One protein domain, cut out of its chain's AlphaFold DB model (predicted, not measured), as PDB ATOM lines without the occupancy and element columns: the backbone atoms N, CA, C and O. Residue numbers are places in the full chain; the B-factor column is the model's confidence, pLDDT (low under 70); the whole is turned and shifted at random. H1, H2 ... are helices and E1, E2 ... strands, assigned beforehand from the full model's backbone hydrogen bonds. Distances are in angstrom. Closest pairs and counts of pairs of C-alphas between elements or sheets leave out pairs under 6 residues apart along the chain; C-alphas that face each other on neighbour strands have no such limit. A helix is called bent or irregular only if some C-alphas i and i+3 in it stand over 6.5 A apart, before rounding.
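AT A GLANCE: This is residues 208 to 292 and 1183 to 1201 of the 1201 residues of an uncharacterized protein of Candidatus Yanofskybacteria bacterium RIFCSPHIGHO2_02_FULL_41_11 (UniProt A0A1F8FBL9). Three helices, H1, H2 and H3, follow one another back and forth as two successive helical hairpins, and the short helix H7 packs across H1 and H3 near the middle of the domain. A small two-stranded hairpin, E1 and E2, makes one end of the long axis, and the short helices H4 and H5 make the other, with H5 packed on H3. The printed part has 104 residues, with two named strands and then seven named helices along the chain; the sheet, E1 - E2, is antiparallel and the class is mostly helix. The whole is compact, with a radius of gyration of the C-alphas of 13.3 A, yet elongated in outline, spanning 38 by 24 by 22 A.

IN THESE COORDINATES: E1, residues 208 to 210, begins at C-alpha 208 (44.729, -50.741, -47.512), and E2 is residues 216 to 218. H1, residues 220 to 232, is 18.6 A long; H2, residues 236 to 248, is 18.1 A. H3, residues 254 to 270, is the longest helix at 24.0 A and ends at C-alpha 270 (16.765, -41.853, -33.331). H4 is residues 278 to 281. H5, residues 283 to 289, is irregular: C-alphas 285 and 288 are 7.6 A apart. After the cut come H6, residues 1183 to 1186, and H7, residues 1189 to 1195, which ends at C-alpha 1195 (23.904, -41.193, -52.619).

HOW THE PARTS SIT: E1 and E2 form a hairpin, with N 209 and O 217 3.0 A apart and N 217 and O 209 2.8 A apart, both within hydrogen-bond range. The closest C-alphas of E1 and H2, those of Leu 209 and Phe 245, are 6.0 A apart. H1, with residues 226 to 231 alone, touches H2 at a steep tilt of 42 degrees, opposite ways; the closest C-alphas, of Ala 230 and Ala 239, are 5.2 A apart. H2 and H3 touch at a shallow tilt of 13 degrees, opposite ways, closest at the C-alphas of Gly 243 and Val 257, 5.4 A. H7 touches residues 256 to 263 of H3, about perpendicular at 73 degrees, closest at the C-alphas of Gly 260 and Leu 1194, 5.6 A. H7 also touches residues 227 to 231 of H1, closest at the C-alphas of Asp 228 and Gly 1189, 4.6 A. H1 and H6 only just touch, with 3 pairs of C-alphas within 8 A, the closest those of Arg 224 and Tyr 1185, 6.8 A. H5 touches residues 263 to 270 of H3, closest at the C-alphas of Phe 267 and Phe 289, 5.7 A. H4 and H5 touch only at the corner by their link, closest at the C-alphas of Cys 279 and Cys 286, 5.5 A. Every O i to N i+4 pair is within hydrogen-bond range in H2, H3 and H7, against 8 of 9 in H1 and 1 of 3 in H5, where 3 of 4 O i to N i+3 pairs are; H4 and H6 are too short for an O i to N i+4 pair.

THE WHOLE: The two C-alphas farthest apart, of Ser 215 and Glu 284, are 38.9 A from each other. Residues 293 to 1182 are not printed, and C-alphas 292 and 1183 stand 31.0 A apart across the cut. Of the links that are printed whole, that from H3 to H4 is short and the others are tight. The mean pLDDT of the printed part is 71.0; 38 residues are under 70, among them 274 to 283 and 1183 to 1201.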
ATOM      1  N   ILE A 208      44.680 -50.238 -48.880       79.81
ATOM      2  CA  ILE A 208      44.729 -50.741 -47.512       79.81
ATOM      3  C   ILE A 208      43.727 -49.943 -46.681       79.81
ATOM      4  O   ILE A 208      43.857 -48.719 -46.556       79.81
ATOM      5  N   LEU A 209      42.728 -50.634 -46.135       83.38
ATOM      6  CA  LEU A 209      41.825 -50.093 -45.123       83.38
ATOM      7  C   LEU A 209      42.368 -50.479 -43.748       83.38
ATOM      8  O   LEU A 209      42.420 -51.658 -43.411       83.38
ATOM      9  N   THR A 210      42.739 -49.489 -42.945       85.69
ATOM     10  CA  THR A 210      43.082 -49.705 -41.537       85.69
ATOM     11  C   THR A 210      41.795 -49.738 -40.716       85.69
ATOM     12  O   THR A 210      41.046 -48.759 -40.696       85.69
ATOM     13  N   LEU A 211      41.524 -50.868 -40.070       86.06
ATOM     14  CA  LEU A 211      40.381 -51.082 -39.191       86.06
ATOM     15  C   LEU A 211      40.565 -50.354 -37.843       86.06
ATOM     16  O   LEU A 211      41.687 -49.995 -37.481       86.06
ATOM     17  N   PRO A 212      39.481 -50.134 -37.071       82.75
ATOM     18  CA  PRO A 212      39.552 -49.451 -35.774       82.75
ATOM     19  C   PRO A 212      40.478 -50.113 -34.742       82.75
ATOM     20  O   PRO A 212      41.043 -49.428 -33.896       82.75
ATOM     21  N   ASP A 213      40.662 -51.431 -34.829       84.19
ATOM     22  CA  ASP A 213      41.559 -52.214 -33.970       84.19
ATOM     23  C   ASP A 213      43.036 -52.165 -34.416       84.19
ATOM     24  O   ASP A 213      43.896 -52.790 -33.797       84.19
ATOM     25  N   GLY A 214      43.339 -51.411 -35.478       78.75
ATOM     26  CA  GLY A 214      44.673 -51.275 -36.056       78.75
ATOM     27  C   GLY A 214      45.054 -52.385 -37.036       78.75
ATOM     28  O   GLY A 214      46.147 -52.327 -37.597       78.75
ATOM     29  N   SER A 215      44.186 -53.372 -37.274       84.31
ATOM     30  CA  SER A 215      44.420 -54.384 -38.307       84.31
ATOM     31  C   SER A 215      44.212 -53.808 -39.712       84.31
ATOM     32  O   SER A 215      43.484 -52.835 -39.911       84.31
ATOM     33  N   GLU A 216      44.885 -54.377 -40.708       84.69
ATOM     34  CA  GLU A 216      44.823 -53.901 -42.091       84.69
ATOM     35  C   GLU A 216      44.076 -54.902 -42.973       84.69
ATOM     36  O   GLU A 216      44.421 -56.082 -43.029       84.69
ATOM     37  N   LEU A 217      43.058 -54.418 -43.688       80.56
ATOM     38  CA  LEU A 217      42.412 -55.154 -44.769       80.56
ATOM     39  C   LEU A 217      43.028 -54.743 -46.098       80.56
ATOM     40  O   LEU A 217      43.109 -53.552 -46.417       80.56
ATOM     41  N   VAL A 218      43.432 -55.743 -46.876       75.62
ATOM     42  CA  VAL A 218      44.145 -55.561 -48.137       75.62
ATOM     43  C   VAL A 218      43.321 -56.172 -49.261       75.62
ATOM     44  O   VAL A 218      42.962 -57.347 -49.228       75.62
ATOM     45  N   GLY A 219      43.052 -55.375 -50.290       63.81
ATOM     46  CA  GLY A 219      42.326 -55.830 -51.468       63.81
ATOM     47  C   GLY A 219      40.825 -55.532 -51.452       63.81
ATOM     48  O   GLY A 219      40.161 -55.408 -50.424       63.81
ATOM     49  N   GLU A 220      40.298 -55.411 -52.663       62.75
ATOM     50  CA  GLU A 220      38.990 -54.843 -52.989       62.75
ATOM     51  C   GLU A 220      37.809 -55.501 -52.266       62.75
ATOM     52  O   GLU A 220      37.041 -54.828 -51.580       62.75
ATOM     53  N   GLY A 221      37.675 -56.826 -52.388       62.56
ATOM     54  CA  GLY A 221      36.521 -57.552 -51.863       62.56
ATOM     55  C   GLY A 221      36.453 -57.542 -50.337       62.56
ATOM     56  O   GLY A 221      35.364 -57.495 -49.768       62.56
ATOM     57  N   GLN A 222      37.603 -57.543 -49.656       73.56
ATOM     58  CA  GLN A 222      37.645 -57.470 -48.194       73.56
ATOM     59  C   GLN A 222      37.234 -56.082 -47.701       73.56
ATOM     60  O   GLN A 222      36.417 -55.974 -46.788       73.56
ATOM     61  N   ILE A 223      37.750 -55.032 -48.345       78.50
ATOM     62  CA  ILE A 223      37.437 -53.638 -48.015       78.50
ATOM     63  C   ILE A 223      35.955 -53.348 -48.266       78.50
ATOM     64  O   ILE A 223      35.286 -52.814 -47.382       78.50
ATOM     65  N   ARG A 224      35.413 -53.761 -49.419       73.81
ATOM     66  CA  ARG A 224      33.989 -53.593 -49.749       73.81
ATOM     67  C   ARG A 224      33.092 -54.269 -48.716       73.81
ATOM     68  O   ARG A 224      32.270 -53.603 -48.097       73.81
ATOM     69  N   ASN A 225      33.303 -55.562 -48.468       74.50
ATOM     70  CA  ASN A 225      32.494 -56.314 -47.510       74.50
ATOM     71  C   ASN A 225      32.575 -55.737 -46.089       74.50
ATOM     72  O   ASN A 225      31.580 -55.746 -45.365       74.50
ATOM     73  N   ALA A 226      33.747 -55.250 -45.671       80.81
ATOM     74  CA  ALA A 226      33.909 -54.603 -44.373       80.81
ATOM     75  C   ALA A 226      33.123 -53.289 -44.300       80.81
ATOM     76  O   ALA A 226      32.404 -53.067 -43.328       80.81
ATOM     77  N   CYS A 227      33.204 -52.456 -45.339       82.25
ATOM     78  CA  CYS A 227      32.456 -51.210 -45.392       82.25
ATOM     79  C   CYS A 227      30.946 -51.438 -45.474       82.25
ATOM     80  O   CYS A 227      30.224 -50.782 -44.740       82.25
ATOM     81  N   ASP A 228      30.460 -52.416 -46.237       76.12
ATOM     82  CA  ASP A 228      29.030 -52.753 -46.299       76.12
ATOM     83  C   ASP A 228      28.502 -53.204 -44.932       76.12
ATOM     84  O   ASP A 228      27.506 -52.678 -44.425       76.12
ATOM     85  N   LYS A 229      29.238 -54.103 -44.268       77.81
ATOM     86  CA  LYS A 229      28.912 -54.555 -42.910       77.81
ATOM     87  C   LYS A 229      28.957 -53.425 -41.891       77.81
ATOM     88  O   LYS A 229      28.176 -53.461 -40.944       77.81
ATOM     89  N   ALA A 230      29.826 -52.430 -42.067       79.44
ATOM     90  CA  ALA A 230      29.891 -51.275 -41.178       79.44
ATOM     91  C   ALA A 230      28.530 -50.580 -41.057       79.44
ATOM     92  O   ALA A 230      28.129 -50.210 -39.957       79.44
ATOM     93  N   PHE A 231      27.792 -50.468 -42.162       67.56
ATOM     94  CA  PHE A 231      26.490 -49.802 -42.186       67.56
ATOM     95  C   PHE A 231      25.361 -50.719 -41.746       67.56
ATOM     96  O   PHE A 231      24.557 -50.317 -40.906       67.56
ATOM     97  N   THR A 232      25.339 -51.972 -42.212       66.62
ATOM     98  CA  THR A 232      24.329 -52.948 -41.772       66.62
ATOM     99  C   THR A 232      24.387 -53.180 -40.260       66.62
ATOM    100  O   THR A 232      23.354 -53.280 -39.603       66.62
ATOM    101  N   LEU A 233      25.596 -53.227 -39.691       75.00
ATOM    102  CA  LEU A 233      25.822 -53.420 -38.257       75.00
ATOM    103  C   LEU A 233      25.855 -52.104 -37.468       75.00
ATOM    104  O   LEU A 233      26.054 -52.142 -36.255       75.00
ATOM    105  N   ARG A 234      25.684 -50.950 -38.132       71.88
ATOM    106  CA  ARG A 234      25.758 -49.606 -37.525       71.88
ATOM    107  C   ARG A 234      27.050 -49.372 -36.729       71.88
ATOM    108  O   ARG A 234      27.072 -48.680 -35.711       71.88
ATOM    109  N   ASN A 235      28.149 -49.962 -37.189       83.94
ATOM    110  CA  ASN A 235      29.465 -49.806 -36.592       83.94
ATOM    111  C   ASN A 235      30.080 -48.470 -37.036       83.94
ATOM    112  O   ASN A 235      30.711 -48.369 -38.090       83.94
ATOM    113  N   MET A 236      29.902 -47.444 -36.202       84.25
ATOM    114  CA  MET A 236      30.360 -46.075 -36.471       84.25
ATOM    115  C   MET A 236      31.883 -45.938 -36.586       84.25
ATOM    116  O   MET A 236      32.365 -45.078 -37.324       84.25
ATOM    117  N   GLU A 237      32.655 -46.760 -35.873       86.62
ATOM    118  CA  GLU A 237      34.119 -46.721 -35.956       86.62
ATOM    119  C   GLU A 237      34.605 -47.274 -37.293       86.62
ATOM    120  O   GLU A 237      35.437 -46.652 -37.956       86.62
ATOM    121  N   LEU A 238      34.022 -48.389 -37.736       85.50
ATOM    122  CA  LEU A 238      34.327 -48.979 -39.033       85.50
ATOM    123  C   LEU A 238      33.822 -48.105 -40.191       85.50
ATOM    124  O   LEU A 238      34.543 -47.908 -41.166       85.50
ATOM    125  N   ALA A 239      32.638 -47.499 -40.061       84.19
ATOM    126  CA  ALA A 239      32.111 -46.553 -41.046       84.19
ATOM    127  C   ALA A 239      33.029 -45.328 -41.198       84.19
ATOM    128  O   ALA A 239      33.288 -44.869 -42.313       84.19
ATOM    129  N   ARG A 240      33.590 -44.826 -40.088       88.31
ATOM    130  CA  ARG A 240      34.576 -43.737 -40.100       88.31
ATOM    131  C   ARG A 240      35.897 -44.167 -40.738       88.31
ATOM    132  O   ARG A 240      36.461 -43.396 -41.510       88.31
ATOM    133  N   ALA A 241      36.366 -45.386 -40.473       88.75
ATOM    134  CA  ALA A 241      37.541 -45.948 -41.140       88.75
ATOM    135  C   ALA A 241      37.334 -46.047 -42.664       88.75
ATOM    136  O   ALA A 241      38.193 -45.612 -43.431       88.75
ATOM    137  N   CYS A 242      36.161 -46.511 -43.102       86.56
ATOM    138  CA  CYS A 242      35.766 -46.555 -44.511       86.56
ATOM    139  C   CYS A 242      35.678 -45.164 -45.151       86.56
ATOM    140  O   CYS A 242      36.169 -44.963 -46.261       86.56
ATOM    141  N   GLY A 243      35.128 -44.179 -44.437       83.00
ATOM    142  CA  GLY A 243      35.122 -42.784 -44.874       83.00
ATOM    143  C   GLY A 243      36.529 -42.198 -45.020       83.00
ATOM    144  O   GLY A 243      36.854 -41.602 -46.042       83.00
ATOM    145  N   ASN A 244      37.411 -42.425 -44.046       86.50
ATOM    146  CA  ASN A 244      38.803 -41.971 -44.112       86.50
ATOM    147  C   ASN A 244      39.572 -42.643 -45.256       86.50
ATOM    148  O   ASN A 244      40.362 -41.992 -45.940       86.50
ATOM    149  N   PHE A 245      39.325 -43.934 -45.493       85.94
ATOM    150  CA  PHE A 245      39.853 -44.652 -46.647       85.94
ATOM    151  C   PHE A 245      39.383 -44.023 -47.965       85.94
ATOM    152  O   PHE A 245      40.200 -43.827 -48.866       85.94
ATOM    153  N   ALA A 246      38.106 -43.645 -48.063       78.50
ATOM    154  CA  ALA A 246      37.561 -42.971 -49.236       78.50
ATOM    155  C   ALA A 246      38.233 -41.616 -49.493       78.50
ATOM    156  O   ALA A 246      38.638 -41.340 -50.619       78.50
ATOM    157  N   VAL A 247      38.428 -40.806 -48.449       80.25
ATOM    158  CA  VAL A 247      39.120 -39.508 -48.548       80.25
ATOM    159  C   VAL A 247      40.578 -39.688 -48.959       80.25
ATOM    160  O   VAL A 247      41.045 -39.031 -49.887       80.25
ATOM    161  N   LYS A 248      41.293 -40.622 -48.319       81.81
ATOM    162  CA  LYS A 248      42.707 -40.915 -48.604       81.81
ATOM    163  C   LYS A 248      42.940 -41.324 -50.060       81.81
ATOM    164  O   LYS A 248      43.988 -41.011 -50.616       81.81
ATOM    165  N   ASN A 249      41.975 -42.016 -50.664       75.19
ATOM    166  CA  ASN A 249      42.057 -42.492 -52.044       75.19
ATOM    167  C   ASN A 249      41.339 -41.581 -53.056       75.19
ATOM    168  O   ASN A 249      41.292 -41.914 -54.238       75.19
ATOM    169  N   GLY A 250      40.811 -40.430 -52.622       70.44
ATOM    170  CA  GLY A 250      40.155 -39.454 -53.498       70.44
ATOM    171  C   GLY A 250      38.764 -39.868 -53.995       70.44
ATOM    172  O   GLY A 250      38.297 -39.327 -54.990       70.44
ATOM    173  N   PHE A 251      38.103 -40.818 -53.330       71.31
ATOM    174  CA  PHE A 251      36.757 -41.284 -53.689       71.31
ATOM    175  C   PHE A 251      35.634 -40.405 -53.120       71.31
ATOM    176  O   PHE A 251      34.524 -40.412 -53.648       71.31
ATOM    177  N   ALA A 252      35.906 -39.664 -52.046       67.19
ATOM    178  CA  ALA A 252      34.969 -38.741 -51.411       67.19
ATOM    179  C   ALA A 252      35.728 -37.580 -50.760       67.19
ATOM    180  O   ALA A 252      36.890 -37.735 -50.376       67.19
ATOM    181  N   THR A 253      35.088 -36.423 -50.590       76.75
ATOM    182  CA  THR A 253      35.673 -35.346 -49.785       76.75
ATOM    183  C   THR A 253      35.413 -35.582 -48.297       76.75
ATOM    184  O   THR A 253      34.472 -36.278 -47.905       76.75
ATOM    185  N   GLN A 254      36.220 -34.957 -47.433       80.44
ATOM    186  CA  GLN A 254      35.989 -35.019 -45.986       80.44
ATOM    187  C   GLN A 254      34.611 -34.458 -45.604       80.44
ATOM    188  O   GLN A 254      33.985 -34.936 -44.662       80.44
ATOM    189  N   ALA A 255      34.125 -33.457 -46.344       73.62
ATOM    190  CA  ALA A 255      32.807 -32.879 -46.124       73.62
ATOM    191  C   ALA A 255      31.695 -33.898 -46.415       73.62
ATOM    192  O   ALA A 255      30.759 -34.006 -45.627       73.62
ATOM    193  N   ASP A 256      31.823 -34.672 -47.495       69.38
ATOM    194  CA  ASP A 256      30.852 -35.707 -47.873       69.38
ATOM    195  C   ASP A 256      30.802 -36.808 -46.815       69.38
ATOM    196  O   ASP A 256      29.735 -37.137 -46.299       69.38
ATOM    197  N   VAL A 257      31.972 -37.309 -46.412       78.56
ATOM    198  CA  VAL A 257      32.096 -38.335 -45.370       78.56
ATOM    199  C   VAL A 257      31.494 -37.868 -44.048       78.56
ATOM    200  O   VAL A 257      30.750 -38.617 -43.421       78.56
ATOM    201  N   ASN A 258      31.756 -36.627 -43.635       81.31
ATOM    202  CA  ASN A 258      31.205 -36.087 -42.394       81.31
ATOM    203  C   ASN A 258      29.672 -35.984 -42.436       81.31
ATOM    204  O   ASN A 258      29.021 -36.283 -41.435       81.31
ATOM    205  N   ARG A 259      29.084 -35.597 -43.578       73.62
ATOM    206  CA  ARG A 259      27.622 -35.568 -43.751       73.62
ATOM    207  C   ARG A 259      27.021 -36.971 -43.718       73.62
ATOM    208  O   ARG A 259      26.067 -37.201 -42.981       73.62
ATOM    209  N   GLY A 260      27.622 -37.924 -44.432       75.81
ATOM    210  CA  GLY A 260      27.194 -39.325 -44.401       75.81
ATOM    211  C   GLY A 260      27.235 -39.912 -42.988       75.81
ATOM    212  O   GLY A 260      26.254 -40.487 -42.526       75.81
ATOM    213  N   LEU A 261      28.326 -39.684 -42.249       82.81
ATOM    214  CA  LEU A 261      28.461 -40.148 -40.864       82.81
ATOM    215  C   LEU A 261      27.424 -39.520 -39.922       82.81
ATOM    216  O   LEU A 261      26.897 -40.234 -39.074       82.81
ATOM    217  N   LYS A 262      27.080 -38.233 -40.086       81.94
ATOM    218  CA  LYS A 262      26.006 -37.584 -39.310       81.94
ATOM    219  C   LYS A 262      24.644 -38.251 -39.519       81.94
ATOM    220  O   LYS A 262      23.875 -38.380 -38.569       81.94
ATOM    221  N   VAL A 263      24.337 -38.685 -40.742       75.12
ATOM    222  CA  VAL A 263      23.092 -39.418 -41.027       75.12
ATOM    223  C   VAL A 263      23.109 -40.770 -40.334       75.12
ATOM    224  O   VAL A 263      22.177 -41.076 -39.596       75.12
ATOM    225  N   VAL A 264      24.181 -41.550 -40.488       77.38
ATOM    226  CA  VAL A 264      24.295 -42.859 -39.820       77.38
ATOM    227  C   VAL A 264      24.195 -42.710 -38.303       77.38
ATOM    228  O   VAL A 264      23.516 -43.501 -37.650       77.38
ATOM    229  N   GLU A 265      24.796 -41.665 -37.738       81.81
ATOM    230  CA  GLU A 265      24.697 -41.337 -36.319       81.81
ATOM    231  C   GLU A 265      23.254 -41.005 -35.908       81.81
ATOM    232  O   GLU A 265      22.740 -41.589 -34.953       81.81
ATOM    233  N   SER A 266      22.561 -40.148 -36.664       79.81
ATOM    234  CA  SER A 266      21.159 -39.796 -36.410       79.81
ATOM    235  C   SER A 266      20.230 -41.012 -36.497       79.81
ATOM    236  O   SER A 266      19.387 -41.200 -35.623       79.81
ATOM    237  N   PHE A 267      20.423 -41.903 -37.472       74.94
ATOM    238  CA  PHE A 267      19.664 -43.156 -37.585       74.94
ATOM    239  C   PHE A 267      19.996 -44.152 -36.471       74.94
ATOM    240  O   PHE A 267      19.112 -44.849 -35.970       74.94
ATOM    241  N   THR A 268      21.256 -44.207 -36.039       76.19
ATOM    242  CA  THR A 268      21.678 -45.054 -34.917       76.19
ATOM    243  C   THR A 268      21.061 -44.576 -33.602       76.19
ATOM    244  O   THR A 268      20.662 -45.404 -32.788       76.19
ATOM    245  N   GLN A 269      20.918 -43.260 -33.415       79.25
ATOM    246  CA  GLN A 269      20.374 -42.660 -32.194       79.25
ATOM    247  C   GLN A 269      18.839 -42.591 -32.171       79.25
ATOM    248  O   GLN A 269      18.227 -42.918 -31.158       79.25
ATOM    249  N   LYS A 270      18.208 -42.150 -33.266       76.88
ATOM    250  CA  LYS A 270      16.765 -41.853 -33.331       76.88
ATOM    251  C   LYS A 270      15.926 -42.995 -33.907       76.88
ATOM    252  O   LYS A 270      14.725 -43.031 -33.666       76.88
ATOM    253  N   ALA A 271      16.539 -43.921 -34.645       69.44
ATOM    254  CA  ALA A 271      15.838 -44.944 -35.426       69.44
ATOM    255  C   ALA A 271      16.462 -46.351 -35.269       69.44
ATOM    256  O   ALA A 271      16.819 -46.991 -36.267       69.44
ATOM    257  N   PRO A 272      16.622 -46.882 -34.036       67.38
ATOM    258  CA  PRO A 272      17.312 -48.158 -33.793       67.38
ATOM    259  C   PRO A 272      16.701 -49.349 -34.554       67.38
ATOM    260  O   PRO A 272      17.412 -50.294 -34.880       67.38
ATOM    261  N   ASN A 273      15.410 -49.269 -34.898       70.94
ATOM    262  CA  ASN A 273      14.650 -50.347 -35.540       70.94
ATOM    263  C   ASN A 273      14.322 -50.101 -37.029       70.94
ATOM    264  O   ASN A 273      13.698 -50.955 -37.653       70.94
ATOM    265  N   VAL A 274      14.717 -48.958 -37.604       68.12
ATOM    266  CA  VAL A 274      14.427 -48.608 -39.009       68.12
ATOM    267  C   VAL A 274      15.569 -49.076 -39.901       68.12
ATOM    268  O   VAL A 274      16.726 -48.746 -39.643       68.12
ATOM    269  N   LYS A 275      15.272 -49.866 -40.938       67.50
ATOM    270  CA  LYS A 275      16.293 -50.323 -41.896       67.50
ATOM    271  C   LYS A 275      16.539 -49.225 -42.930       67.50
ATOM    272  O   LYS A 275      15.582 -48.669 -43.456       67.50
ATOM    273  N   PHE A 276      17.800 -48.923 -43.237       61.91
ATOM    274  CA  PHE A 276      18.150 -47.841 -44.169       61.91
ATOM    275  C   PHE A 276      17.589 -48.091 -45.579       61.91
ATOM    276  O   PHE A 276      17.207 -47.167 -46.286       61.91
ATOM    277  N   GLU A 277      17.445 -49.359 -45.956       60.47
ATOM    278  CA  GLU A 277      16.874 -49.802 -47.225       60.47
ATOM    279  C   GLU A 277      15.395 -49.408 -47.379       60.47
ATOM    280  O   GLU A 277      14.939 -49.177 -48.494       60.47
ATOM    281  N   GLN A 278      14.652 -49.254 -46.275       61.53
ATOM    282  CA  GLN A 278      13.264 -48.764 -46.311       61.53
ATOM    283  C   GLN A 278      13.201 -47.303 -46.780       61.53
ATOM    284  O   GLN A 278      12.239 -46.899 -47.435       61.53
ATOM    285  N   CYS A 279      14.258 -46.533 -46.514       65.06
ATOM    286  CA  CYS A 279      14.375 -45.139 -46.918       65.06
ATOM    287  C   CYS A 279      14.652 -44.975 -48.417       65.06
ATOM    288  O   CYS A 279      14.405 -43.905 -48.958       65.06
ATOM    289  N   ILE A 280      15.140 -46.021 -49.092       54.00
ATOM    290  CA  ILE A 280      15.365 -46.011 -50.545       54.00
ATOM    291  C   ILE A 280      14.024 -46.095 -51.282       54.00
ATOM    292  O   ILE A 280      13.816 -45.415 -52.279       54.00
ATOM    293  N   THR A 281      13.095 -46.912 -50.779       52.44
ATOM    294  CA  THR A 281      11.784 -47.140 -51.408       52.44
ATOM    295  C   THR A 281      10.694 -46.183 -50.931       52.44
ATOM    296  O   THR A 281       9.703 -45.988 -51.627       52.44
ATOM    297  N   ALA A 282      10.840 -45.610 -49.734       60.06
ATOM    298  CA  ALA A 282       9.901 -44.645 -49.166       60.06
ATOM    299  C   ALA A 282      10.665 -43.549 -48.401       60.06
ATOM    300  O   ALA A 282      10.687 -43.571 -47.165       60.06
ATOM    301  N   PRO A 283      11.284 -42.583 -49.103       65.81
ATOM    302  CA  PRO A 283      12.149 -41.571 -48.487       65.81
ATOM    303  C   PRO A 283      11.460 -40.799 -47.352       65.81
ATOM    304  O   PRO A 283      12.050 -40.586 -46.291       65.81
ATOM    305  N   GLU A 284      10.178 -40.461 -47.524       71.31
ATOM    306  CA  GLU A 284       9.372 -39.743 -46.525       71.31
ATOM    307  C   GLU A 284       9.235 -40.480 -45.191       71.31
ATOM    308  O   GLU A 284       9.177 -39.848 -44.137       71.31
ATOM    309  N   SER A 285       9.252 -41.818 -45.207       74.56
ATOM    310  CA  SER A 285       9.186 -42.625 -43.980       74.56
ATOM    311  C   SER A 285      10.410 -42.434 -43.081       74.56
ATOM    312  O   SER A 285      10.363 -42.749 -41.894       74.56
ATOM    313  N   CYS A 286      11.492 -41.878 -43.634       73.94
ATOM    314  CA  CYS A 286      12.740 -41.665 -42.930       73.94
ATOM    315  C   CYS A 286      13.070 -40.194 -42.654       73.94
ATOM    316  O   CYS A 286      14.075 -39.903 -42.002       73.94
ATOM    317  N   ARG A 287      12.208 -39.267 -43.089       79.56
ATOM    318  CA  ARG A 287      12.384 -37.814 -42.952       79.56
ATOM    319  C   ARG A 287      12.645 -37.361 -41.512       79.56
ATOM    320  O   ARG A 287      13.437 -36.450 -41.261       79.56
ATOM    321  N   GLU A 288      11.989 -37.989 -40.539       78.38
ATOM    322  CA  GLU A 288      12.137 -37.643 -39.118       78.38
ATOM    323  C   GLU A 288      13.513 -38.017 -38.538       78.38
ATOM    324  O   GLU A 288      13.987 -37.372 -37.595       78.38
ATOM    325  N   PHE A 289      14.193 -38.988 -39.152       78.75
ATOM    326  CA  PHE A 289      15.510 -39.474 -38.736       78.75
ATOM    327  C   PHE A 289      16.664 -38.742 -39.421       78.75
ATOM    328  O   PHE A 289      17.812 -38.881 -38.996       78.75
ATOM    329  N   ILE A 290      16.374 -37.920 -40.431       79.00
ATOM    330  CA  ILE A 290      17.356 -37.033 -41.056       79.00
ATOM    331  C   ILE A 290      17.732 -35.920 -40.057       79.00
ATOM    332  O   ILE A 290      16.840 -35.370 -39.392       79.00
ATOM    333  N   PRO A 291      19.035 -35.597 -39.910       79.25
ATOM    334  CA  PRO A 291      19.500 -34.475 -39.096       79.25
ATOM    335  C   PRO A 291      18.765 -33.168 -39.425       79.25
ATOM    336  O   PRO A 291      18.452 -32.903 -40.583       79.25
ATOM    337  N   GLU A 292      18.481 -32.342 -38.414       77.19
ATOM    338  CA  GLU A 292      17.701 -31.105 -38.597       77.19
ATOM    339  C   GLU A 292      18.369 -30.117 -39.563       77.19
ATOM    340  O   GLU A 292      17.668 -29.449 -40.316       77.19
ATOM    341  N   ARG A1183      34.535 -47.837 -58.909       47.72
ATOM    342  CA  ARG A1183      33.205 -48.427 -59.143       47.72
ATOM    343  C   ARG A1183      32.792 -49.387 -58.019       47.72
ATOM    344  O   ARG A1183      31.638 -49.409 -57.621       47.72
ATOM    345  N   PHE A1184      33.741 -50.113 -57.426       49.28
ATOM    346  CA  PHE A1184      33.462 -50.951 -56.251       49.28
ATOM    347  C   PHE A1184      33.112 -50.152 -54.999       49.28
ATOM    348  O   PHE A1184      32.245 -50.568 -54.232       49.28
ATOM    349  N   TYR A1185      33.767 -49.009 -54.789       53.06
ATOM    350  CA  TYR A1185      33.381 -48.090 -53.722       53.06
ATOM    351  C   TYR A1185      31.974 -47.529 -53.957       53.06
ATOM    352  O   TYR A1185      31.213 -47.418 -53.002       53.06
ATOM    353  N   GLU A1186      31.608 -47.230 -55.206       50.44
ATOM    354  CA  GLU A1186      30.282 -46.724 -55.588       50.44
ATOM    355  C   GLU A1186      29.116 -47.657 -55.253       50.44
ATOM    356  O   GLU A1186      28.017 -47.168 -54.993       50.44
ATOM    357  N   ASP A1187      29.363 -48.962 -55.184       50.81
ATOM    358  CA  ASP A1187      28.370 -49.966 -54.788       50.81
ATOM    359  C   ASP A1187      28.507 -50.399 -53.320       50.81
ATOM    360  O   ASP A1187      27.923 -51.409 -52.913       50.81
ATOM    361  N   SER A1188      29.304 -49.671 -52.530       55.22
ATOM    362  CA  SER A1188      29.431 -49.899 -51.092       55.22
ATOM    363  C   SER A1188      28.355 -49.155 -50.296       55.22
ATOM    364  O   SER A1188      27.848 -48.111 -50.714       55.22
ATOM    365  N   GLY A1189      28.054 -49.629 -49.088       54.06
ATOM    366  CA  GLY A1189      27.106 -48.995 -48.170       54.06
ATOM    367  C   GLY A1189      27.439 -47.524 -47.880       54.06
ATOM    368  O   GLY A1189      26.526 -46.711 -47.759       54.06
ATOM    369  N   MET A1190      28.728 -47.148 -47.879       56.34
ATOM    370  CA  MET A1190      29.146 -45.751 -47.687       56.34
ATOM    371  C   MET A1190      28.758 -44.886 -48.886       56.34
ATOM    372  O   MET A1190      28.243 -43.785 -48.710       56.34
ATOM    373  N   ALA A1191      28.959 -45.380 -50.110       56.19
ATOM    374  CA  ALA A1191      28.532 -44.665 -51.304       56.19
ATOM    375  C   ALA A1191      27.008 -44.586 -51.415       56.19
ATOM    376  O   ALA A1191      26.505 -43.547 -51.825       56.19
ATOM    377  N   ASN A1192      26.268 -45.607 -50.975       56.41
ATOM    378  CA  ASN A1192      24.804 -45.566 -50.929       56.41
ATOM    379  C   ASN A1192      24.268 -44.513 -49.942       56.41
ATOM    380  O   ASN A1192      23.287 -43.838 -50.240       56.41
ATOM    381  N   ILE A1193      24.937 -44.290 -48.807       55.97
ATOM    382  CA  ILE A1193      24.587 -43.210 -47.865       55.97
ATOM    383  C   ILE A1193      24.952 -41.834 -48.416       55.97
ATOM    384  O   ILE A1193      24.186 -40.886 -48.261       55.97
ATOM    385  N   LEU A1194      26.099 -41.706 -49.086       54.03
ATOM    386  CA  LEU A1194      26.437 -40.465 -49.784       54.03
ATOM    387  C   LEU A1194      25.426 -40.188 -50.907       54.03
ATOM    388  O   LEU A1194      25.003 -39.047 -51.065       54.03
ATOM    389  N   ARG A1195      24.975 -41.233 -51.615       52.06
ATOM    390  CA  ARG A1195      23.904 -41.193 -52.619       52.06
ATOM    391  C   ARG A1195      22.538 -40.882 -52.024       52.06
ATOM    392  O   ARG A1195      21.770 -40.279 -52.739       52.06
ATOM    393  N   PHE A1196      22.231 -41.170 -50.762       46.97
ATOM    394  CA  PHE A1196      20.954 -40.775 -50.139       46.97
ATOM    395  C   PHE A1196      20.692 -39.254 -50.201       46.97
ATOM    396  O   PHE A1196      19.549 -38.821 -50.210       46.97
ATOM    397  N   PHE A1197      21.747 -38.440 -50.306       45.81
ATOM    398  CA  PHE A1197      21.640 -36.992 -50.527       45.81
ATOM    399  C   PHE A1197      21.515 -36.578 -52.003       45.81
ATOM    400  O   PHE A1197      21.137 -35.444 -52.284       45.81
ATOM    401  N   TYR A1198      21.856 -37.474 -52.932       40.50
ATOM    402  CA  TYR A1198      21.763 -37.278 -54.386       40.50
ATOM    403  C   TYR A1198      20.564 -38.010 -55.008       40.50
ATOM    404  O   TYR A1198      20.114 -37.631 -56.082       40.50
ATOM    405  N   ILE A1199      20.031 -39.021 -54.317       37.88
ATOM    406  CA  ILE A1199      18.712 -39.619 -54.503       37.88
ATOM    407  C   ILE A1199      17.747 -38.688 -53.771       37.88
ATOM    408  O   ILE A1199      17.170 -38.995 -52.731       37.88
ATOM    409  N   VAL A1200      17.638 -37.480 -54.307       35.31
ATOM    410  CA  VAL A1200      16.337 -36.839 -54.301       35.31
ATOM    411  C   VAL A1200      15.441 -37.740 -55.158       35.31
ATOM    412  O   VAL A1200      15.916 -38.147 -56.222       35.31
ATOM    413  N   PRO A1201      14.251 -38.136 -54.675       33.62
ATOM    414  CA  PRO A1201      13.384 -39.058 -55.400       33.62
ATOM    415  C   PRO A1201      13.136 -38.648 -56.856       33.62
ATOM    416  O   PRO A1201      13.126 -37.426 -57.149       33.62
TER     417      PRO A1201